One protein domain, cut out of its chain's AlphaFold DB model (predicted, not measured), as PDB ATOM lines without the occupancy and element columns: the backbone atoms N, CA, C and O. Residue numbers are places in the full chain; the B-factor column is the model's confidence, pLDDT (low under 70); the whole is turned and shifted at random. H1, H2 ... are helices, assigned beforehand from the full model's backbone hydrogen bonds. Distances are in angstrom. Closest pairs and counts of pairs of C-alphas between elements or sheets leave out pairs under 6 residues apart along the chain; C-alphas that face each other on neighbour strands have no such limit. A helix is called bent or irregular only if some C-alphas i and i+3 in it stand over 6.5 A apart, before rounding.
ATOM      1  N   PHE A  75      24.861 -18.451 -26.085       40.28
ATOM      2  CA  PHE A  75      23.826 -17.423 -25.910       40.28
ATOM      3  C   PHE A  75      23.578 -16.606 -27.196       40.28
ATOM      4  O   PHE A  75      22.434 -16.274 -27.510       40.28
ATOM      5  N   SER A  76      24.631 -16.331 -27.981       43.34
ATOM      6  CA  SER A  76      24.517 -15.683 -29.301       43.34
ATOM      7  C   SER A  76      23.930 -16.607 -30.372       43.34
ATOM      8  O   SER A  76      23.213 -16.141 -31.261       43.34
ATOM      9  N   TYR A  77      24.189 -17.916 -30.291       49.84
ATOM     10  CA  TYR A  77      23.523 -18.886 -31.160       49.84
ATOM     11  C   TYR A  77      22.036 -18.976 -30.825       49.84
ATOM     12  O   TYR A  77      21.216 -18.855 -31.727       49.84
ATOM     13  N   LEU A  78      21.665 -19.081 -29.547       48.16
ATOM     14  CA  LEU A  78      20.265 -19.121 -29.110       48.16
ATOM     15  C   LEU A  78      19.452 -17.896 -29.560       48.16
ATOM     16  O   LEU A  78      18.317 -18.058 -30.005       48.16
ATOM     17  N   SER A  79      20.015 -16.686 -29.511       46.59
ATOM     18  CA  SER A  79      19.331 -15.465 -29.975       46.59
ATOM     19  C   SER A  79      19.215 -15.383 -31.505       46.59
ATOM     20  O   SER A  79      18.173 -14.977 -32.037       46.59
ATOM     21  N   SER A  80      20.243 -15.839 -32.225       47.94
ATOM     22  CA  SER A  80      20.230 -15.951 -33.691       47.94
ATOM     23  C   SER A  80      19.239 -17.025 -34.159       47.94
ATOM     24  O   SER A  80      18.495 -16.813 -35.117       47.94
ATOM     25  N   PHE A  81      19.145 -18.143 -33.434       52.03
ATOM     26  CA  PHE A  81      18.194 -19.221 -33.698       52.03
ATOM     27  C   PHE A  81      16.763 -18.860 -33.302       52.03
ATOM     28  O   PHE A  81      15.859 -19.229 -34.036       52.03
ATOM     29  N   TRP A  82      16.533 -18.091 -32.233       46.19
ATOM     30  CA  TRP A  82      15.210 -17.534 -31.903       46.19
ATOM     31  C   TRP A  82      14.687 -16.611 -33.020       46.19
ATOM     32  O   TRP A  82      13.509 -16.622 -33.390       46.19
ATOM     33  N   SER A  83      15.598 -15.840 -33.616       44.47
ATOM     34  CA  SER A  83      15.305 -14.986 -34.772       44.47
ATOM     35  C   SER A  83      15.046 -15.813 -36.043       44.47
ATOM     36  O   SER A  83      14.144 -15.496 -36.827       44.47
ATOM     37  N   ALA A  84      15.773 -16.923 -36.219       48.16
ATOM     38  CA  ALA A  84      15.538 -17.882 -37.296       48.16
ATOM     39  C   ALA A  84      14.216 -18.646 -37.112       48.16
ATOM     40  O   ALA A  84      13.455 -18.740 -38.070       48.16
ATOM     41  N   SER A  85      13.875 -19.094 -35.897       45.72
ATOM     42  CA  SER A  85      12.630 -19.806 -35.583       45.72
ATOM     43  C   SER A  85      11.408 -18.935 -35.860       45.72
ATOM     44  O   SER A  85      10.458 -19.411 -36.485       45.72
ATOM     45  N   GLY A  86      11.476 -17.645 -35.508       49.59
ATOM     46  CA  GLY A  86      10.450 -16.657 -35.853       49.59
ATOM     47  C   GLY A  86      10.322 -16.405 -37.361       49.59
ATOM     48  O   GLY A  86       9.228 -16.121 -37.848       49.59
ATOM     49  N   SER A  87      11.410 -16.564 -38.119       44.34
ATOM     50  CA  SER A  87      11.410 -16.457 -39.586       44.34
ATOM     51  C   SER A  87      10.873 -17.732 -40.257       44.34
ATOM     52  O   SER A  87      10.058 -17.645 -41.172       44.34
ATOM     53  N   THR A  88      11.212 -18.924 -39.755       43.75
ATOM     54  CA  THR A  88      10.638 -20.205 -40.215       43.75
ATOM     55  C   THR A  88       9.160 -20.374 -39.855       43.75
ATOM     56  O   THR A  88       8.414 -20.928 -40.657       43.75
ATOM     57  N   GLN A  89       8.694 -19.826 -38.723       46.81
ATOM     58  CA  GLN A  89       7.261 -19.781 -38.384       46.81
ATOM     59  C   GLN A  89       6.441 -18.955 -39.383       46.81
ATOM     60  O   GLN A  89       5.256 -19.225 -39.565       46.81
ATOM     61  N   LYS A  90       7.063 -17.968 -40.043       47.66
ATOM     62  CA  LYS A  90       6.434 -17.189 -41.119       47.66
ATOM     63  C   LYS A  90       6.431 -17.925 -42.463       47.66
ATOM     64  O   LYS A  90       5.570 -17.643 -43.286       47.66
ATOM     65  N   LEU A  91       7.372 -18.848 -42.681       47.06
ATOM     66  CA  LEU A  91       7.528 -19.580 -43.944       47.06
ATOM     67  C   LEU A  91       6.657 -20.845 -44.030       47.06
ATOM     68  O   LEU A  91       6.309 -21.255 -45.133       47.06
ATOM     69  N   LEU A  92       6.277 -21.451 -42.899       49.34
ATOM     70  CA  LEU A  92       5.433 -22.653 -42.860       49.34
ATOM     71  C   LEU A  92       4.283 -22.498 -41.845       49.34
ATOM     72  O   LEU A  92       4.432 -22.880 -40.678       49.34
ATOM     73  N   PRO A  93       3.120 -21.955 -42.252       49.50
ATOM     74  CA  PRO A  93       1.946 -21.926 -41.386       49.50
ATOM     75  C   PRO A  93       1.523 -23.359 -41.005       49.50
ATOM     76  O   PRO A  93       1.451 -24.245 -41.853       49.50
ATOM     77  N   ASN A  94       1.237 -23.589 -39.717       57.97
ATOM     78  CA  ASN A  94       0.708 -24.852 -39.164       57.97
ATOM     79  C   ASN A  94       1.613 -26.100 -39.286       57.97
ATOM     80  O   ASN A  94       1.104 -27.199 -39.492       57.97
ATOM     81  N   SER A  95       2.938 -25.946 -39.183       63.84
ATOM     82  CA  SER A  95       3.897 -27.068 -39.267       63.84
ATOM     83  C   SER A  95       4.897 -27.103 -38.097       63.84
ATOM     84  O   SER A  95       6.091 -27.330 -38.291       63.84
ATOM     85  N   ARG A  96       4.442 -26.847 -36.866       72.38
ATOM     86  CA  ARG A  96       5.279 -26.786 -35.655       72.38
ATOM     87  C   ARG A  96       5.913 -28.134 -35.306       72.38
ATOM     88  O   ARG A  96       7.087 -28.143 -34.940       72.38
ATOM     89  N   CYS A  97       5.214 -29.259 -35.466       72.12
ATOM     90  CA  CYS A  97       5.803 -30.594 -35.298       72.12
ATOM     91  C   CYS A  97       6.843 -30.884 -36.383       72.12
ATOM     92  O   CYS A  97       7.872 -31.480 -36.095       72.12
ATOM     93  N   LEU A  98       6.617 -30.434 -37.622       73.69
ATOM     94  CA  LEU A  98       7.598 -30.592 -38.701       73.69
ATOM     95  C   LEU A  98       8.859 -29.767 -38.422       73.69
ATOM     96  O   LEU A  98       9.966 -30.265 -38.590       73.69
ATOM     97  N   MET A  99       8.699 -28.534 -37.933       73.50
ATOM     98  CA  MET A  99       9.827 -27.733 -37.461       73.50
ATOM     99  C   MET A  99      10.568 -28.451 -36.332       73.50
ATOM    100  O   MET A  99      11.787 -28.553 -36.396       73.50
ATOM    101  N   LEU A 100       9.855 -28.999 -35.343       75.31
ATOM    102  CA  LEU A 100      10.472 -29.757 -34.253       75.31
ATOM    103  C   LEU A 100      11.295 -30.946 -34.783       75.31
ATOM    104  O   LEU A 100      12.441 -31.114 -34.379       75.31
ATOM    105  N   LEU A 101      10.763 -31.710 -35.741       77.94
ATOM    106  CA  LEU A 101      11.484 -32.820 -36.372       77.94
ATOM    107  C   LEU A 101      12.736 -32.353 -37.132       77.94
ATOM    108  O   LEU A 101      13.787 -32.975 -37.006       77.94
ATOM    109  N   ILE A 102      12.655 -31.235 -37.860       79.69
ATOM    110  CA  ILE A 102      13.807 -30.643 -38.561       79.69
ATOM    111  C   ILE A 102      14.893 -30.224 -37.565       79.69
ATOM    112  O   ILE A 102      16.072 -30.503 -37.792       79.69
ATOM    113  N   PHE A 103      14.514 -29.603 -36.447       74.06
ATOM    114  CA  PHE A 103      15.452 -29.193 -35.396       74.06
ATOM    115  C   PHE A 103      16.041 -30.373 -34.606       74.06
ATOM    116  O   PHE A 103      17.117 -30.234 -34.026       74.06
ATOM    117  N   LEU A 104      15.401 -31.543 -34.639       76.12
ATOM    118  CA  LEU A 104      15.878 -32.757 -33.979       76.12
ATOM    119  C   LEU A 104      16.949 -33.502 -34.799       76.12
ATOM    120  O   LEU A 104      17.842 -34.133 -34.231       76.12
ATOM    121  N   THR A 105      16.927 -33.376 -36.130       77.25
ATOM    122  CA  THR A 105      17.908 -34.003 -37.041       77.25
ATOM    123  C   THR A 105      19.377 -33.659 -36.723       77.25
ATOM    124  O   THR A 105      20.193 -34.581 -36.631       77.25
ATOM    125  N   PRO A 106      19.751 -32.378 -36.495       75.62
ATOM    126  CA  PRO A 106      21.102 -31.999 -36.081       75.62
ATOM    127  C   PRO A 106      21.536 -32.610 -34.745       75.62
ATOM    128  O   PRO A 106      22.718 -32.901 -34.582       75.62
ATOM    129  N   ASN A 107      20.607 -32.848 -33.810       75.00
ATOM    130  CA  ASN A 107      20.924 -33.436 -32.504       75.00
ATOM    131  C   ASN A 107      21.310 -34.912 -32.620       75.00
ATOM    132  O   ASN A 107      22.295 -35.352 -32.026       75.00
ATOM    133  N   ILE A 108      20.593 -35.665 -33.458       78.75
ATOM    134  CA  ILE A 108      20.948 -37.054 -33.768       78.75
ATOM    135  C   ILE A 108      22.315 -37.090 -34.467       78.75
ATOM    136  O   ILE A 108      23.194 -37.860 -34.076       78.75
ATOM    137  N   GLY A 109      22.533 -36.203 -35.444       76.81
ATOM    138  CA  GLY A 109      23.823 -36.052 -36.121       76.81
ATOM    139  C   GLY A 109      24.971 -35.689 -35.171       76.81
ATOM    140  O   GLY A 109      26.070 -36.217 -35.319       76.81
ATOM    141  N   ALA A 110      24.717 -34.860 -34.158       71.81
ATOM    142  CA  ALA A 110      25.693 -34.505 -33.130       71.81
ATOM    143  C   ALA A 110      26.057 -35.702 -32.237       71.81
ATOM    144  O   ALA A 110      27.237 -35.929 -31.969       71.81
ATOM    145  N   ALA A 111      25.070 -36.512 -31.833       73.19
ATOM    146  CA  ALA A 111      25.300 -37.722 -31.040       73.19
ATOM    147  C   ALA A 111      26.160 -38.749 -31.799       73.19
ATOM    148  O   ALA A 111      27.101 -39.313 -31.237       73.19
ATOM    149  N   PHE A 112      25.905 -38.936 -33.099       76.62
ATOM    150  CA  PHE A 112      26.776 -39.740 -33.963       76.62
ATOM    151  C   PHE A 112      28.145 -39.082 -34.181       76.62
ATOM    152  O   PHE A 112      29.169 -39.767 -34.184       76.62
ATOM    153  N   GLY A 113      28.183 -37.754 -34.299       72.06
ATOM    154  CA  GLY A 113      29.406 -36.967 -34.422       72.06
ATOM    155  C   GLY A 113      30.365 -37.181 -33.251       72.06
ATOM    156  O   GLY A 113      31.549 -37.396 -33.479       72.06
ATOM    157  N   LEU A 114      29.862 -37.243 -32.015       71.56
ATOM    158  CA  LEU A 114      30.671 -37.542 -30.824       71.56
ATOM    159  C   LEU A 114      31.360 -38.916 -30.871       71.56
ATOM    160  O   LEU A 114      32.352 -39.122 -30.175       71.56
ATOM    161  N   ARG A 115      30.851 -39.857 -31.678       72.12
ATOM    162  CA  ARG A 115      31.423 -41.201 -31.820       72.12
ATOM    163  C   ARG A 115      32.356 -41.342 -33.021       72.12
ATOM    164  O   ARG A 115      33.370 -42.024 -32.904       72.12
ATOM    165  N   PHE A 116      31.980 -40.776 -34.165       72.38
ATOM    166  CA  PHE A 116      32.662 -41.004 -35.444       72.38
ATOM    167  C   PHE A 116      33.657 -39.903 -35.825       72.38
ATOM    168  O   PHE A 116      34.504 -40.129 -36.687       72.38
ATOM    169  N   VAL A 117      33.577 -38.724 -35.204       71.44
ATOM    170  CA  VAL A 117      34.457 -37.594 -35.521       71.44
ATOM    171  C   VAL A 117      35.662 -37.591 -34.569       71.44
ATOM    172  O   VAL A 117      35.473 -37.660 -33.354       71.44
ATOM    173  N   PRO A 118      36.904 -37.505 -35.083       62.81
ATOM    174  CA  PRO A 118      38.100 -37.425 -34.247       62.81
ATOM    175  C   PRO A 118      38.110 -36.147 -33.395       62.81
ATOM    176  O   PRO A 118      37.606 -35.106 -33.816       62.81
ATOM    177  N   GLU A 119      38.740 -36.205 -32.214       61.50
ATOM    178  CA  GLU A 119      38.757 -35.125 -31.206       61.50
ATOM    179  C   GLU A 119      39.237 -33.755 -31.732       61.50
ATOM    180  O   GLU A 119      38.945 -32.720 -31.129       61.50
ATOM    181  N   SER A 120      39.939 -33.724 -32.871       58.41
ATOM    182  CA  SER A 120      40.416 -32.502 -33.528       58.41
ATOM    183  C   SER A 120      39.306 -31.678 -34.193       58.41
ATOM    184  O   SER A 120      39.428 -30.455 -34.311       58.41
ATOM    185  N   ALA A 121      38.200 -32.306 -34.599       61.06
ATOM    186  CA  ALA A 121      37.113 -31.644 -35.308       61.06
ATOM    187  C   ALA A 121      36.006 -31.213 -34.333       61.06
ATOM    188  O   ALA A 121      35.050 -31.930 -34.042       61.06
ATOM    189  N   LYS A 122      36.112 -29.962 -33.865       58.97
ATOM    190  CA  LYS A 122      35.157 -29.314 -32.941       58.97
ATOM    191  C   LYS A 122      33.722 -29.216 -33.484       58.97
ATOM    192  O   LYS A 122      32.805 -28.977 -32.706       58.97
ATOM    193  N   VAL A 123      33.521 -29.413 -34.789       58.50
ATOM    194  CA  VAL A 123      32.229 -29.243 -35.477       58.50
ATOM    195  C   VAL A 123      31.148 -30.165 -34.904       58.50
ATOM    196  O   VAL A 123      30.055 -29.692 -34.611       58.50
ATOM    197  N   GLY A 124      31.455 -31.441 -34.636       55.97
ATOM    198  CA  GLY A 124      30.483 -32.376 -34.045       55.97
ATOM    199  C   GLY A 124      30.036 -31.986 -32.630       55.97
ATOM    200  O   GLY A 124      28.896 -32.230 -32.251       55.97
ATOM    201  N   ARG A 125      30.910 -31.304 -31.875       58.06
ATOM    202  CA  ARG A 125      30.645 -30.815 -30.511       58.06
ATOM    203  C   ARG A 125      29.876 -29.496 -30.458       58.06
ATOM    204  O   ARG A 125      29.308 -29.191 -29.423       58.06
ATOM    205  N   LEU A 126      29.864 -28.711 -31.534       58.44
ATOM    206  CA  LEU A 126      29.084 -27.467 -31.602       58.44
ATOM    207  C   LEU A 126      27.613 -27.743 -31.937       58.44
ATOM    208  O   LEU A 126      26.730 -26.984 -31.550       58.44
ATOM    209  N   LEU A 127      27.329 -28.863 -32.608       59.44
ATOM    210  CA  LEU A 127      25.966 -29.231 -32.987       59.44
ATOM    211  C   LEU A 127      25.101 -29.680 -31.797       59.44
ATOM    212  O   LEU A 127      23.879 -29.567 -31.885       59.44
ATOM    213  N   THR A 128      25.697 -30.089 -30.667       59.47
ATOM    214  CA  THR A 128      24.954 -30.438 -29.438       59.47
ATOM    215  C   THR A 128      24.242 -29.243 -28.793       59.47
ATOM    216  O   THR A 128      23.305 -29.447 -28.027       59.47
ATOM    217  N   GLY A 129      24.624 -27.999 -29.116       60.56
ATOM    218  CA  GLY A 129      23.921 -26.795 -28.643       60.56
ATOM    219  C   GLY A 129      22.479 -26.685 -29.166       60.56
ATOM    220  O   GLY A 129      21.627 -26.050 -28.538       60.56
ATOM    221  N   SER A 130      22.174 -27.380 -30.271       65.75
ATOM    222  CA  SER A 130      20.857 -27.395 -30.932       65.75
ATOM    223  C   SER A 130      19.750 -28.045 -30.090       65.75
ATOM    224  O   SER A 130      18.561 -27.846 -30.365       65.75
ATOM    225  N   TYR A 131      20.105 -28.795 -29.043       68.12
ATOM    226  CA  TYR A 131      19.142 -29.445 -28.152       68.12
ATOM    227  C   TYR A 131      18.262 -28.418 -27.424       68.12
ATOM    228  O   TYR A 131      17.046 -28.588 -27.320       68.12
ATOM    229  N   ASN A 132      18.844 -27.283 -27.021       68.25
ATOM    230  CA  ASN A 132      18.116 -26.210 -26.340       68.25
ATOM    231  C   ASN A 132      16.970 -25.644 -27.197       68.25
ATOM    232  O   ASN A 132      15.891 -25.342 -26.684       68.25
ATOM    233  N   ALA A 133      17.173 -25.538 -28.514       66.88
ATOM    234  CA  ALA A 133      16.143 -25.069 -29.438       66.88
ATOM    235  C   ALA A 133      14.986 -26.075 -29.569       66.88
ATOM    236  O   ALA A 133      13.821 -25.677 -29.619       66.88
ATOM    237  N   SER A 134      15.298 -27.374 -29.565       70.44
ATOM    238  CA  SER A 134      14.288 -28.441 -29.630       70.44
ATOM    239  C   SER A 134      13.402 -28.435 -28.382       70.44
ATOM    240  O   SER A 134      12.176 -28.467 -28.491       70.44
ATOM    241  N   PHE A 135      14.004 -28.247 -27.203       72.81
ATOM    242  CA  PHE A 135      13.272 -28.123 -25.942       72.81
ATOM    243  C   PHE A 135      12.288 -26.940 -25.941       72.81
ATOM    244  O   PHE A 135      11.116 -27.094 -25.598       72.81
ATOM    245  N   VAL A 136      12.724 -25.760 -26.393       70.44
ATOM    246  CA  VAL A 136      11.860 -24.569 -26.493       70.44
ATOM    247  C   VAL A 136      10.673 -24.799 -27.435       70.44
ATOM    248  O   VAL A 136       9.543 -24.404 -27.128       70.44
ATOM    249  N   MET A 137      10.901 -25.474 -28.563       72.69
ATOM    250  CA  MET A 137       9.838 -25.812 -29.511       72.69
ATOM    251  C   MET A 137       8.838 -26.819 -28.927       72.69
ATOM    252  O   MET A 137       7.631 -26.657 -29.127       72.69
ATOM    253  N   LEU A 138       9.299 -27.799 -28.145       73.94
ATOM    254  CA  LEU A 138       8.434 -28.752 -27.439       73.94
ATOM    255  C   LEU A 138       7.520 -28.053 -26.414       73.94
ATOM    256  O   LEU A 138       6.318 -28.340 -26.338       73.94
ATOM    257  N   LEU A 139       8.055 -27.079 -25.671       73.56
ATOM    258  CA  LEU A 139       7.265 -26.252 -24.748       73.56
ATOM    259  C   LEU A 139       6.207 -25.421 -25.494       73.56
ATOM    260  O   LEU A 139       5.052 -25.332 -25.065       73.56
ATOM    261  N   SER A 140       6.566 -24.849 -26.646       74.50
ATOM    262  CA  SER A 140       5.625 -24.110 -27.498       74.50
ATOM    263  C   SER A 140       4.494 -25.004 -28.029       74.50
ATOM    264  O   SER A 140       3.322 -24.619 -28.002       74.50
ATOM    265  N   LEU A 141       4.809 -26.230 -28.452       72.44
ATOM    266  CA  LEU A 141       3.816 -27.213 -28.895       72.44
ATOM    267  C   LEU A 141       2.844 -27.599 -27.776       72.44
ATOM    268  O   LEU A 141       1.636 -27.650 -28.005       72.44
ATOM    269  N   THR A 142       3.350 -27.800 -26.559       72.00
ATOM    270  CA  THR A 142       2.521 -28.183 -25.406       72.00
ATOM    271  C   THR A 142       1.569 -27.057 -24.997       72.00
ATOM    272  O   THR A 142       0.381 -27.283 -24.785       72.00
ATOM    273  N   THR A 143       2.057 -25.816 -24.945       68.25
ATOM    274  CA  THR A 143       1.247 -24.652 -24.534       68.25
ATOM    275  C   THR A 143       0.155 -24.276 -25.535       68.25
ATOM    276  O   THR A 143      -0.836 -23.656 -25.151       68.25
ATOM    277  N   THR A 144       0.319 -24.649 -26.805       70.38
ATOM    278  CA  THR A 144      -0.589 -24.258 -27.894       70.38
ATOM    279  C   THR A 144      -1.603 -25.333 -28.263       70.38
ATOM    280  O   THR A 144      -2.625 -25.021 -28.866       70.38
ATOM    281  N   ASN A 145      -1.360 -26.580 -27.857       73.62
ATOM    282  CA  ASN A 145      -2.296 -27.692 -28.028       73.62
ATOM    283  C   ASN A 145      -3.172 -27.954 -26.796       73.62
ATOM    284  O   ASN A 145      -4.000 -28.861 -26.814       73.62
ATOM    285  N   ILE A 146      -3.015 -27.158 -25.737       70.12
ATOM    286  CA  ILE A 146      -3.773 -27.286 -24.494       70.12
ATOM    287  C   ILE A 146      -4.550 -25.995 -24.251       70.12
ATOM    288  O   ILE A 146      -3.963 -24.923 -24.109       70.12
ATOM    289  N   ALA A 147      -5.876 -26.105 -24.169       63.62
ATOM    290  CA  ALA A 147      -6.756 -25.022 -23.744       63.62
ATOM    291  C   ALA A 147      -7.068 -25.122 -22.244       63.62
ATOM    292  O   ALA A 147      -7.091 -26.214 -21.673       63.62
ATOM    293  N   GLY A 148      -7.335 -23.974 -21.627       64.94
ATOM    294  CA  GLY A 148      -7.686 -23.860 -20.213       64.94
ATOM    295  C   GLY A 148      -6.492 -23.580 -19.303       64.94
ATOM    296  O   GLY A 148      -5.390 -24.110 -19.483       64.94
ATOM    297  N   HIS A 149      -6.701 -22.701 -18.322       64.44
ATOM    298  CA  HIS A 149      -5.620 -22.166 -17.489       64.44
ATOM    299  C   HIS A 149      -4.985 -23.252 -16.607       64.44
ATOM    300  O   HIS A 149      -3.770 -23.449 -16.638       64.44
ATOM    301  N   THR A 150      -5.806 -24.013 -15.882       72.62
ATOM    302  CA  THR A 150      -5.331 -25.073 -14.979       72.62
ATOM    303  C   THR A 150      -4.531 -26.131 -15.734       72.62
ATOM    304  O   THR A 150      -3.428 -26.476 -15.324       72.62
ATOM    305  N   LYS A 151      -5.020 -26.582 -16.898       66.00
ATOM    306  CA  LYS A 151      -4.319 -27.589 -17.705       66.00
ATOM    307  C   LYS A 151      -2.950 -27.116 -18.192       66.00
ATOM    308  O   LYS A 151      -2.007 -27.908 -18.191       66.00
ATOM    309  N   LYS A 152      -2.824 -25.844 -18.593       69.31
ATOM    310  CA  LYS A 152      -1.541 -25.250 -19.012       69.31
ATOM    311  C   LYS A 152      -0.524 -25.247 -17.865       69.31
ATOM    312  O   LYS A 152       0.626 -25.647 -18.071       69.31
ATOM    313  N   VAL A 153      -0.950 -24.858 -16.661       73.75
ATOM    314  CA  VAL A 153      -0.094 -24.849 -15.459       73.75
ATOM    315  C   VAL A 153       0.315 -26.269 -15.063       73.75
ATOM    316  O   VAL A 153       1.506 -26.536 -14.911       73.75
ATOM    317  N   THR A 154      -0.634 -27.206 -14.985       76.00
ATOM    318  CA  THR A 154      -0.346 -28.607 -14.640       76.00
ATOM    319  C   THR A 154       0.609 -29.258 -15.640       76.00
ATOM    320  O   THR A 154       1.570 -29.908 -15.237       76.00
ATOM    321  N   SER A 155       0.398 -29.047 -16.942       71.81
ATOM    322  CA  SER A 155       1.258 -29.631 -17.984       71.81
ATOM    323  C   SER A 155       2.683 -29.089 -17.909       71.81
ATOM    324  O   SER A 155       3.643 -29.846 -18.032       71.81
ATOM    325  N   SER A 156       2.829 -27.792 -17.627       77.12
ATOM    326  CA  SER A 156       4.140 -27.173 -17.401       77.12
ATOM    327  C   SER A 156       4.831 -27.734 -16.150       77.12
ATOM    328  O   SER A 156       6.036 -27.977 -16.171       77.12
ATOM    329  N   GLY A 157       4.075 -28.008 -15.080       77.12
ATOM    330  CA  GLY A 157       4.594 -28.653 -13.869       77.12
ATOM    331  C   GLY A 157       5.110 -30.074 -14.114       77.12
ATOM    332  O   GLY A 157       6.190 -30.426 -13.644       77.12
ATOM    333  N   ILE A 158       4.391 -30.873 -14.908       80.00
ATOM    334  CA  ILE A 158       4.823 -32.231 -15.289       80.00
ATOM    335  C   ILE A 158       6.128 -32.180 -16.097       80.00
ATOM    336  O   ILE A 158       7.047 -32.955 -15.830       80.00
ATOM    337  N   LEU A 159       6.240 -31.240 -17.040       77.75
ATOM    338  CA  LEU A 159       7.461 -31.037 -17.826       77.75
ATOM    339  C   LEU A 159       8.661 -30.684 -16.937       77.75
ATOM    340  O   LEU A 159       9.754 -31.213 -17.140       77.75
ATOM    341  N   PHE A 160       8.456 -29.842 -15.921       80.75
ATOM    342  CA  PHE A 160       9.505 -29.493 -14.964       80.75
ATOM    343  C   PHE A 160       9.959 -30.695 -14.125       80.75
ATOM    344  O   PHE A 160      11.159 -30.906 -13.950       80.75
ATOM    345  N   ILE A 161       9.025 -31.530 -13.656       83.75
ATOM    346  CA  ILE A 161       9.356 -32.769 -12.934       83.75
ATOM    347  C   ILE A 161      10.191 -33.700 -13.821       83.75
ATOM    348  O   ILE A 161      11.204 -34.232 -13.364       83.75
ATOM    349  N   GLY A 162       9.810 -33.858 -15.093       82.81
ATOM    350  CA  GLY A 162      10.570 -34.648 -16.065       82.81
ATOM    351  C   GLY A 162      11.989 -34.116 -16.281       82.81
ATOM    352  O   GLY A 162      12.944 -34.891 -16.270       82.81
ATOM    353  N   TYR A 163      12.143 -32.795 -16.396       79.31
ATOM    354  CA  TYR A 163      13.451 -32.145 -16.509       79.31
ATOM    355  C   TYR A 163      14.340 -32.415 -15.283       79.31
ATOM    356  O   TYR A 163      15.491 -32.832 -15.424       79.31
ATOM    357  N   CYS A 164      13.796 -32.254 -14.074       80.81
ATOM    358  CA  CYS A 164      14.516 -32.546 -12.833       80.81
ATOM    359  C   CYS A 164      14.915 -34.025 -12.728       80.81
ATOM    360  O   CYS A 164      16.057 -34.333 -12.384       80.81
ATOM    361  N   ALA A 165      14.009 -34.944 -13.072       86.06
ATOM    362  CA  ALA A 165      14.295 -36.377 -13.084       86.06
ATOM    363  C   ALA A 165      15.398 -36.733 -14.095       86.06
ATOM    364  O   ALA A 165      16.292 -37.516 -13.775       86.06
ATOM    365  N   GLY A 166      15.383 -36.119 -15.282       83.94
ATOM    366  CA  GLY A 166      16.418 -36.288 -16.302       83.94
ATOM    367  C   GLY A 166      17.796 -35.817 -15.834       83.94
ATOM    368  O   GLY A 166      18.779 -36.532 -16.024       83.94
ATOM    369  N   ASN A 167      17.871 -34.672 -15.151       86.31
ATOM    370  CA  ASN A 167      19.129 -34.158 -14.597       86.31
ATOM    371  C   ASN A 167      19.716 -35.069 -13.512       86.31
ATOM    372  O   ASN A 167      20.935 -35.187 -13.407       86.31
ATOM    373  N   ILE A 168      18.862 -35.736 -12.731       87.06
ATOM    374  CA  ILE A 168      19.297 -36.735 -11.749       87.06
ATOM    375  C   ILE A 168      19.745 -38.016 -12.464       87.06
ATOM    376  O   ILE A 168      20.810 -38.539 -12.157       87.06
ATOM    377  N   ALA A 169      18.971 -38.513 -13.434       88.88
ATOM    378  CA  ALA A 169      19.243 -39.768 -14.136       88.88
ATOM    379  C   ALA A 169      20.461 -39.700 -15.082       88.88
ATOM    380  O   ALA A 169      21.168 -40.694 -15.253       88.88
ATOM    381  N   GLY A 170      20.718 -38.543 -15.696       84.12
ATOM    382  CA  GLY A 170      21.713 -38.360 -16.757       84.12
ATOM    383  C   GLY A 170      23.133 -38.823 -16.396       84.12
ATOM    384  O   GLY A 170      23.695 -39.646 -17.125       84.12
ATOM    385  N   PRO A 171      23.723 -38.367 -15.273       87.12
ATOM    386  CA  PRO A 171      25.079 -38.753 -14.878       87.12
ATOM    387  C   PRO A 171      25.258 -40.255 -14.624       87.12
ATOM    388  O   PRO A 171      26.357 -40.774 -14.818       87.12
ATOM    389  N   PHE A 172      24.199 -40.987 -14.260       86.62
ATOM    390  CA  PHE A 172      24.292 -42.426 -13.980       86.62
ATOM    391  C   PHE A 172      24.650 -43.273 -15.213       86.62
ATOM    392  O   PHE A 172      25.135 -44.397 -15.067       86.62
ATOM    393  N   PHE A 173      24.463 -42.743 -16.425       83.88
ATOM    394  CA  PHE A 173      24.861 -43.422 -17.663       83.88
ATOM    395  C   PHE A 173      26.367 -43.321 -17.959       83.88
ATOM    396  O   PHE A 173      26.885 -44.094 -18.768       83.88
ATOM    397  N   TYR A 174      27.090 -42.425 -17.281       85.00
ATOM    398  CA  TYR A 174      28.526 -42.214 -17.462       85.00
ATOM    399  C   TYR A 174      29.318 -42.954 -16.384       85.00
ATOM    400  O   TYR A 174      29.704 -42.398 -15.359       85.00
ATOM    401  N   LYS A 175      29.563 -44.246 -16.616       83.50
ATOM    402  CA  LYS A 175      30.341 -45.082 -15.691       83.50
ATOM    403  C   LYS A 175      31.838 -44.823 -15.819       83.50
ATOM    404  O   LYS A 175      32.374 -44.757 -16.925       83.50
ATOM    405  N   GLU A 176      32.533 -44.791 -14.683       82.75
ATOM    406  CA  GLU A 176      33.984 -44.578 -14.650       82.75
ATOM    407  C   GLU A 176      34.784 -45.687 -15.341       82.75
ATOM    408  O   GLU A 176      35.854 -45.422 -15.883       82.75
ATOM    409  N   SER A 177      34.244 -46.908 -15.381       80.06
ATOM    410  CA  SER A 177      34.874 -48.062 -16.030       80.06
ATOM    411  C   SER A 177      34.995 -47.938 -17.552       80.06
ATOM    412  O   SER A 177      35.708 -48.724 -18.164       80.06
ATOM    413  N   GLN A 178      34.303 -46.975 -18.171       77.19
ATOM    414  CA  GLN A 178      34.276 -46.771 -19.624       77.19
ATOM    415  C   GLN A 178      35.026 -45.508 -20.076       77.19
ATOM    416  O   GLN A 178      34.876 -45.074 -21.223       77.19
ATOM    417  N   LYS A 179      35.838 -44.911 -19.194       72.75
ATOM    418  CA  LYS A 179      36.780 -43.842 -19.556       72.75
ATOM    419  C   LYS A 179      37.716 -44.338 -20.680       72.75
ATOM    420  O   LYS A 179      38.196 -45.465 -20.575       72.75
ATOM    421  N   PRO A 180      38.013 -43.547 -21.736       71.75
ATOM    422  CA  PRO A 180      37.594 -42.164 -22.023       71.75
ATOM    423  C   PRO A 180      36.379 -42.029 -22.970       71.75
ATOM    424  O   PRO A 180      35.877 -40.926 -23.163       71.75
ATOM    425  N   THR A 181      35.911 -43.117 -23.586       73.25
ATOM    426  CA  THR A 181      34.930 -43.070 -24.688       73.25
ATOM    427  C   THR A 181      33.466 -43.091 -24.226       73.25
ATOM    428  O   THR A 181      32.598 -42.671 -24.981       73.25
ATOM    429  N   TYR A 182      33.170 -43.575 -23.013       79.62
ATOM    430  CA  TYR A 182      31.823 -43.597 -22.412       79.62
ATOM    431  C   TYR A 182      30.707 -44.115 -23.341       79.62
ATOM    432  O   TYR A 182      29.684 -43.463 -23.549       79.62
ATOM    433  N   LEU A 183      30.887 -45.318 -23.894       79.81
ATOM    434  CA  LEU A 183      29.958 -45.898 -24.871       79.81
ATOM    435  C   LEU A 183      28.508 -45.958 -24.369       79.81
ATOM    436  O   LEU A 183      27.596 -45.652 -25.133       79.81
ATOM    437  N   LEU A 184      28.283 -46.314 -23.100       83.94
ATOM    438  CA  LEU A 184      26.931 -46.403 -22.540       83.94
ATOM    439  C   LEU A 184      26.210 -45.046 -22.552       83.94
ATOM    440  O   LEU A 184      25.025 -44.997 -22.869       83.94
ATOM    441  N   GLY A 185      26.932 -43.960 -22.258       83.38
ATOM    442  CA  GLY A 185      26.391 -42.600 -22.273       83.38
ATOM    443  C   GLY A 185      26.059 -42.109 -23.683       83.38
ATOM    444  O   GLY A 185      25.013 -41.501 -23.898       83.38
ATOM    445  N   ILE A 186      26.900 -42.430 -24.670       82.88
ATOM    446  CA  ILE A 186      26.635 -42.064 -26.070       82.88
ATOM    447  C   ILE A 186      25.396 -42.805 -26.594       82.88
ATOM    448  O   ILE A 186      24.515 -42.197 -27.203       82.88
ATOM    449  N   TRP A 187      25.283 -44.110 -26.332       84.25
ATOM    450  CA  TRP A 187      24.124 -44.888 -26.779       84.25
ATOM    451  C   TRP A 187      22.833 -44.500 -26.056       84.25
ATOM    452  O   TRP A 187      21.784 -44.455 -26.700       84.25
ATOM    453  N   SER A 188      22.881 -44.165 -24.761       87.12
ATOM    454  CA  SER A 188      21.692 -43.682 -24.048       87.12
ATOM    455  C   SER A 188      21.189 -42.350 -24.616       87.12
ATOM    456  O   SER A 188      19.979 -42.183 -24.779       87.12
ATOM    457  N   MET A 189      22.093 -41.447 -25.017       83.75
ATOM    458  CA  MET A 189      21.728 -40.216 -25.726       83.75
ATOM    459  C   MET A 189      21.020 -40.503 -27.054       83.75
ATOM    460  O   MET A 189      19.974 -39.910 -27.319       83.75
ATOM    461  N   VAL A 190      21.544 -41.416 -27.878       85.81
ATOM    462  CA  VAL A 190      20.922 -41.774 -29.169       85.81
ATOM    463  C   VAL A 190      19.529 -42.372 -28.960       85.81
ATOM    464  O   VAL A 190      18.575 -41.946 -29.610       85.81
ATOM    465  N   VAL A 191      19.386 -43.313 -28.022       88.19
ATOM    466  CA  VAL A 191      18.092 -43.940 -27.704       88.19
ATOM    467  C   VAL A 191      17.075 -42.903 -27.222       88.19
ATOM    468  O   VAL A 191      15.928 -42.936 -27.662       88.19
ATOM    469  N   SER A 192      17.492 -41.947 -26.384       86.56
ATOM    470  CA  SER A 192      16.619 -40.866 -25.910       86.56
ATOM    471  C   SER A 192      16.095 -39.996 -27.056       86.56
ATOM    472  O   SER A 192      14.902 -39.702 -27.097       86.56
ATOM    473  N   HIS A 193      16.947 -39.623 -28.015       85.00
ATOM    474  CA  HIS A 193      16.519 -38.820 -29.166       85.00
ATOM    475  C   HIS A 193      15.593 -39.603 -30.102       85.00
ATOM    476  O   HIS A 193      14.627 -39.048 -30.616       85.00
ATOM    477  N   ILE A 194      15.838 -40.902 -30.308       88.38
ATOM    478  CA  ILE A 194      14.929 -41.753 -31.090       88.38
ATOM    479  C   ILE A 194      13.562 -41.833 -30.405       88.38
ATOM    480  O   ILE A 194      12.533 -41.689 -31.065       88.38
ATOM    481  N   PHE A 195      13.538 -42.025 -29.086       89.31
ATOM    482  CA  PHE A 195      12.296 -42.042 -28.318       89.31
ATOM    483  C   PHE A 195      11.538 -40.710 -28.431       89.31
ATOM    484  O   PHE A 195      10.320 -40.709 -28.614       89.31
ATOM    485  N   GLU A 196      12.252 -39.583 -28.404       85.81
ATOM    486  CA  GLU A 196      11.681 -38.253 -28.621       85.81
ATOM    487  C   GLU A 196      11.062 -38.111 -30.022       85.81
ATOM    488  O   GLU A 196       9.898 -37.718 -30.128       85.81
ATOM    489  N   VAL A 197      11.774 -38.516 -31.086       87.31
ATOM    490  CA  VAL A 197      11.231 -38.542 -32.461       87.31
ATOM    491  C   VAL A 197       9.929 -39.341 -32.501       87.31
ATOM    492  O   VAL A 197       8.930 -38.869 -33.043       87.31
ATOM    493  N   VAL A 198       9.923 -40.543 -31.916       90.62
ATOM    494  CA  VAL A 198       8.747 -41.424 -31.907       90.62
ATOM    495  C   VAL A 198       7.574 -40.754 -31.193       90.62
ATOM    496  O   VAL A 198       6.473 -40.721 -31.744       90.62
ATOM    497  N   CYS A 199       7.796 -40.159 -30.019       88.06
ATOM    498  CA  CYS A 199       6.753 -39.442 -29.283       88.06
ATOM    499  C   CYS A 199       6.170 -38.276 -30.094       88.06
ATOM    500  O   CYS A 199       4.949 -38.118 -30.153       88.06
ATOM    501  N   VAL A 200       7.021 -37.490 -30.760       85.56
ATOM    502  CA  VAL A 200       6.595 -36.355 -31.595       85.56
ATOM    503  C   VAL A 200       5.803 -36.824 -32.814       85.56
ATOM    504  O   VAL A 200       4.770 -36.237 -33.134       85.56
ATOM    505  N   VAL A 201       6.240 -37.895 -33.480       88.31
ATOM    506  CA  VAL A 201       5.525 -38.468 -34.631       88.31
ATOM    507  C   VAL A 201       4.161 -39.011 -34.206       88.31
ATOM    508  O   VAL A 201       3.164 -38.735 -34.874       88.31
ATOM    509  N   LEU A 202       4.088 -39.732 -33.083       88.88
ATOM    510  CA  LEU A 202       2.822 -40.234 -32.543       88.88
ATOM    511  C   LEU A 202       1.872 -39.091 -32.182       88.88
ATOM    512  O   LEU A 202       0.695 -39.137 -32.549       88.88
ATOM    513  N   LEU A 203       2.382 -38.042 -31.529       85.50
ATOM    514  CA  LEU A 203       1.607 -36.841 -31.235       85.50
ATOM    515  C   LEU A 203       1.104 -36.191 -32.527       85.50
ATOM    516  O   LEU A 203      -0.080 -35.896 -32.639       85.50
ATOM    517  N   TRP A 204       1.963 -36.021 -33.531       85.69
ATOM    518  CA  TRP A 204       1.576 -35.435 -34.813       85.69
ATOM    519  C   TRP A 204       0.478 -36.243 -35.517       85.69
ATOM    520  O   TRP A 204      -0.509 -35.660 -35.968       85.69
ATOM    521  N   ILE A 205       0.592 -37.576 -35.558       86.31
ATOM    522  CA  ILE A 205      -0.453 -38.459 -36.106       86.31
ATOM    523  C   ILE A 205      -1.759 -38.282 -35.326       86.31
ATOM    524  O   ILE A 205      -2.820 -38.130 -35.938       86.31
ATOM    525  N   HIS A 206      -1.689 -38.253 -33.994       85.56
ATOM    526  CA  HIS A 206      -2.858 -38.084 -33.137       85.56
ATOM    527  C   HIS A 206      -3.541 -36.730 -33.372       85.56
ATOM    528  O   HIS A 206      -4.752 -36.680 -33.587       85.56
ATOM    529  N   LEU A 207      -2.791 -35.624 -33.376       83.19
ATOM    530  CA  LEU A 207      -3.334 -34.281 -33.608       83.19
ATOM    531  C   LEU A 207      -3.917 -34.149 -35.020       83.19
ATOM    532  O   LEU A 207      -4.973 -33.541 -35.206       83.19
ATOM    533  N   ARG A 208      -3.280 -34.769 -36.021       82.62
ATOM    534  CA  ARG A 208      -3.771 -34.775 -37.405       82.62
ATOM    535  C   ARG A 208      -5.060 -35.578 -37.547       82.62
ATOM    536  O   ARG A 208      -5.975 -35.133 -38.239       82.62
ATOM    537  N   GLY A 209      -5.141 -36.732 -36.888       82.44
ATOM    538  CA  GLY A 209      -6.349 -37.555 -36.835       82.44
ATOM    539  C   GLY A 209      -7.510 -36.821 -36.165       82.44
ATOM    540  O   GLY A 209      -8.610 -36.781 -36.715       82.44
ATOM    541  N   GLU A 210      -7.247 -36.166 -35.034       82.25
ATOM    542  CA  GLU A 210      -8.239 -35.358 -34.316       82.25
ATOM    543  C   GLU A 210      -8.724 -34.162 -35.138       82.25
ATOM    544  O   GLU A 210      -9.933 -33.943 -35.239       82.25
ATOM    545  N   ASN A 211      -7.813 -33.429 -35.786       83.88
ATOM    546  CA  ASN A 211      -8.180 -32.332 -36.681       83.88
ATOM    547  C   ASN A 211      -9.033 -32.834 -37.857       83.88
ATOM    548  O   ASN A 211     -10.073 -32.246 -38.138       83.88
ATOM    549  N   LYS A 212      -8.674 -33.972 -38.473       82.50
ATOM    550  CA  LYS A 212      -9.458 -34.577 -39.564       82.50
ATOM    551  C   LYS A 212     -10.854 -35.019 -39.106       82.50
ATOM    552  O   LYS A 212     -11.823 -34.840 -39.843       82.50
ATOM    553  N   ARG A 213     -10.978 -35.585 -37.900       79.81
ATOM    554  CA  ARG A 213     -12.276 -35.965 -37.314       79.81
ATOM    555  C   ARG A 213     -13.154 -34.736 -37.071       79.81
ATOM    556  O   ARG A 213     -14.332 -34.756 -37.414       79.81
ATOM    557  N   ARG A 214     -12.578 -33.660 -36.526       73.12
ATOM    558  CA  ARG A 214     -13.281 -32.392 -36.266       73.12
ATOM    559  C   ARG A 214     -13.686 -31.678 -37.559       73.12
ATOM    560  O   ARG A 214     -14.798 -31.165 -37.620       73.12
ATOM    561  N   ASP A 215     -12.855 -31.727 -38.602       79.25
ATOM    562  CA  ASP A 215     -13.191 -31.213 -39.938       79.25
ATOM    563  C   ASP A 215     -14.422 -31.918 -40.530       79.25
ATOM    564  O   ASP A 215     -15.274 -31.269 -41.136       79.25
ATOM    565  N   ALA A 216     -14.548 -33.233 -40.331       76.38
ATOM    566  CA  ALA A 216     -15.726 -33.982 -40.763       76.38
ATOM    567  C   ALA A 216     -16.984 -33.591 -39.966       76.38
ATOM    568  O   ALA A 216     -18.050 -33.425 -40.552       76.38
ATOM    569  N   SER A 217     -16.866 -33.394 -38.648       69.88
ATOM    570  CA  SER A 217     -17.996 -33.002 -37.793       69.88
ATOM    571  C   SER A 217     -18.437 -31.544 -37.980       69.88
ATOM    572  O   SER A 217     -19.620 -31.256 -37.814       69.88
ATOM    573  N   GLN A 218     -17.530 -30.626 -38.328       66.00
ATOM    574  CA  GLN A 218     -17.867 -29.220 -38.604       66.00
ATOM    575  C   GLN A 218     -18.618 -29.071 -39.933       66.00
ATOM    576  O   GLN A 218     -19.648 -28.408 -39.964       66.00
ATOM    577  N   ARG A 219     -18.204 -29.794 -40.986       59.38
ATOM    578  CA  ARG A 219     -18.912 -29.811 -42.282       59.38
ATOM    579  C   ARG A 219     -20.371 -30.268 -42.179       59.38
ATOM    580  O   ARG A 219     -21.198 -29.803 -42.943       59.38
ATOM    581  N   VAL A 220     -20.676 -31.169 -41.241       58.47
ATOM    582  CA  VAL A 220     -22.046 -31.657 -40.990       58.47
ATOM    583  C   VAL A 220     -22.886 -30.643 -40.199       58.47
ATOM    584  O   VAL A 220     -24.105 -30.638 -40.321       58.47
ATOM    585  N   ASN A 221     -22.260 -29.782 -39.387       54.75
ATOM    586  CA  ASN A 221     -22.967 -28.790 -38.570       54.75
ATOM    587  C   ASN A 221     -23.132 -27.428 -39.267       54.75
ATOM    588  O   ASN A 221     -24.102 -26.739 -38.958       54.75
ATOM    589  N   ASP A 222     -22.261 -27.059 -40.216       51.44
ATOM    590  CA  ASP A 222     -22.346 -25.784 -40.954       51.44
ATOM    591  C   ASP A 222     -23.652 -25.636 -41.765       51.44
ATOM    592  O   ASP A 222     -24.178 -24.525 -41.871       51.44
ATOM    593  N   ASP A 223     -24.247 -26.741 -42.238       48.50
ATOM    594  CA  ASP A 223     -25.577 -26.739 -42.878       48.50
ATOM    595  C   ASP A 223     -26.727 -26.440 -41.889       48.50
ATOM    596  O   ASP A 223     -27.818 -26.049 -42.299       48.50
ATOM    597  N   THR A 238     -12.591 -27.185 -21.732       62.78
ATOM    598  CA  THR A 238     -11.431 -27.997 -22.077       62.78
ATOM    599  C   THR A 238     -11.268 -28.086 -23.607       62.78
ATOM    600  O   THR A 238     -12.250 -28.079 -24.346       62.78
ATOM    601  N   ASP A 239     -10.038 -28.243 -24.108       59.31
ATOM    602  CA  ASP A 239      -9.720 -28.450 -25.538       59.31
ATOM    603  C   ASP A 239     -10.581 -29.545 -26.217       59.31
ATOM    604  O   ASP A 239     -10.939 -29.452 -27.395       59.31
ATOM    605  N   LYS A 240     -10.982 -30.563 -25.445       62.50
ATOM    606  CA  LYS A 240     -11.889 -31.645 -25.860       62.50
ATOM    607  C   LYS A 240     -13.373 -31.249 -25.884       62.50
ATOM    608  O   LYS A 240     -14.133 -31.832 -26.645       62.50
ATOM    609  N   GLU A 241     -13.782 -30.295 -25.054       60.62
ATOM    610  CA  GLU A 241     -15.169 -29.823 -24.931       60.62
ATOM    611  C   GLU A 241     -15.469 -28.699 -25.938       60.62
ATOM    612  O   GLU A 241     -16.596 -28.575 -26.413       60.62
ATOM    613  N   ASN A 242     -14.462 -27.910 -26.327       62.94
ATOM    614  CA  ASN A 242     -14.620 -26.858 -27.326       62.94
ATOM    615  C   ASN A 242     -14.602 -27.425 -28.760       62.94
ATOM    616  O   ASN A 242     -13.555 -27.823 -29.281       62.94
ATOM    617  N   SER A 243     -15.758 -27.403 -29.429       58.84
ATOM    618  CA  SER A 243     -15.937 -27.858 -30.818       58.84
ATOM    619  C   SER A 243     -15.223 -26.986 -31.860       58.84
ATOM    620  O   SER A 243     -14.912 -27.468 -32.949       58.84
ATOM    621  N   ASN A 244     -14.913 -25.727 -31.527       59.31
ATOM    622  CA  ASN A 244     -14.187 -24.794 -32.395       59.31
ATOM    623  C   ASN A 244     -12.661 -24.846 -32.196       59.31
ATOM    624  O   ASN A 244     -11.925 -24.184 -32.928       59.31
ATOM    625  N   PHE A 245     -12.164 -25.608 -31.215       63.31
ATOM    626  CA  PHE A 245     -10.728 -25.724 -30.969       63.31
ATOM    627  C   PHE A 245     -10.046 -26.552 -32.066       63.31
ATOM    628  O   PHE A 245     -10.472 -27.675 -32.359       63.31
ATOM    629  N   ARG A 246      -8.971 -26.003 -32.647       66.81
ATOM    630  CA  ARG A 246      -8.098 -26.693 -33.604       66.81
ATOM    631  C   ARG A 246      -6.713 -26.882 -33.012       66.81
ATOM    632  O   ARG A 246      -6.109 -25.921 -32.535       66.81
ATOM    633  N   TYR A 247      -6.214 -28.111 -33.094       73.88
ATOM    634  CA  TYR A 247      -4.862 -28.437 -32.671       73.88
ATOM    635  C   TYR A 247      -3.853 -27.902 -33.683       73.88
ATOM    636  O   TYR A 247      -4.089 -27.947 -34.895       73.88
ATOM    637  N   VAL A 248      -2.723 -27.409 -33.186       70.56
ATOM    638  CA  VAL A 248      -1.636 -26.932 -34.035       70.56
ATOM    639  C   VAL A 248      -0.675 -28.087 -34.286       70.56
ATOM    640  O   VAL A 248      -0.098 -28.644 -33.350       70.56
ATOM    641  N   LEU A 249      -0.547 -28.432 -35.567       71.88
ATOM    642  CA  LEU A 249       0.378 -29.427 -36.106       71.88
ATOM    643  C   LEU A 249       1.798 -28.888 -36.195       71.88
ATOM    644  O   LEU A 249       1.989 -27.654 -36.143       71.88
TER     645      LEU A 249
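AT A GLANCE: This is residues 75 to 223 and 238 to 249 of the 249 residues of an uncharacterized protein of Aspergillus arachidicola (UniProt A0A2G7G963). Four long helices, H2, H3, H4 and H5, run up and down in a loose bundle round a partly open middle, with H5, the longest, reaching past the others at its last residues. H2 and H3 pack side by side as a hairpin, H5 runs along H2, H4 folds back beside H5 while meeting it at one end, and H1 crosses the outside of H3 at a steep angle. The printed part has 161 residues with five named helices, H1 to H5 in chain order, and no named strand; the class is all helix. It is loose, with a radius of gyration of the C-alphas of 19.1 A, and its outline is a rod of 68 by 32 by 26 A.

HOW THE PARTS SIT: H5, residues 183 to 222, touches H2, residues 96 to 116, with its residues 186 to 204 alone; they run opposite ways at a shallow tilt of 12 degrees, and their closest C-alphas, of Ala 111 and Val 190, are 6.3 A apart. H2 and H3, residues 123 to 144, form a helical hairpin and touch, opposite ways at a shallow tilt of 26 degrees; their closest C-alphas, of Gly 113 and Gly 124, are 4.7 A apart. H4, residues 149 to 173, and H5 are also a helical hairpin, but only just touch, with 3 pairs of C-alphas within 8 A; the closest are those of Phe 173 and Gly 185, 4.9 A apart. H3 and H4 are close but not clearly touching, with the C-alphas of Thr 143 and Lys 152 closest at 6.2 A. Residues 160 to 169 of H4 stand free. H1, residues 75 to 91, touches H3 with residues 78 to 82 alone, at a steep tilt of 53 degrees; the closest C-alphas, of Leu 78 and Ala 133, are 7.2 A apart. H3 and H5 are apart, as are H2 and H4. O i to N i+4 pairs within hydrogen-bond range number 12 of 13 in H1, 14 of 17 in H2, 12 of 18 in H3, 18 of 21 in H4 and 35 of 36 in H5.

IN THESE COORDINATES: H5 is 58.3 A from C-alpha 183 at (29.958, -45.898, -24.871) to C-alpha 222 at (-22.346, -25.784, -40.954). H4 is 37.2 A long, with a kink of 28 degrees near residue 167, and is only just irregular: C-alphas 168 and 171 are 6.9 A apart. H3 measures 34.0 A, H2 30.9 A and H1 24.4 A, the last beginning at C-alpha 75, (23.826, -17.423, -25.910).

THE WHOLE: The two C-alphas farthest apart, of Ser 177 and Asp 223, are 69.5 A apart. Residues 224 to 237 are not printed, and C-alphas 223 and 238 are 25.2 A apart across the cut. Residues 238 to 249, with no named element, end at the chain's last residue. No link between the helices is long. The mean pLDDT of the printed part is 71.1, and 59 residues are under 70, among them 75 to 95, 118 to 133 and 238 to 246.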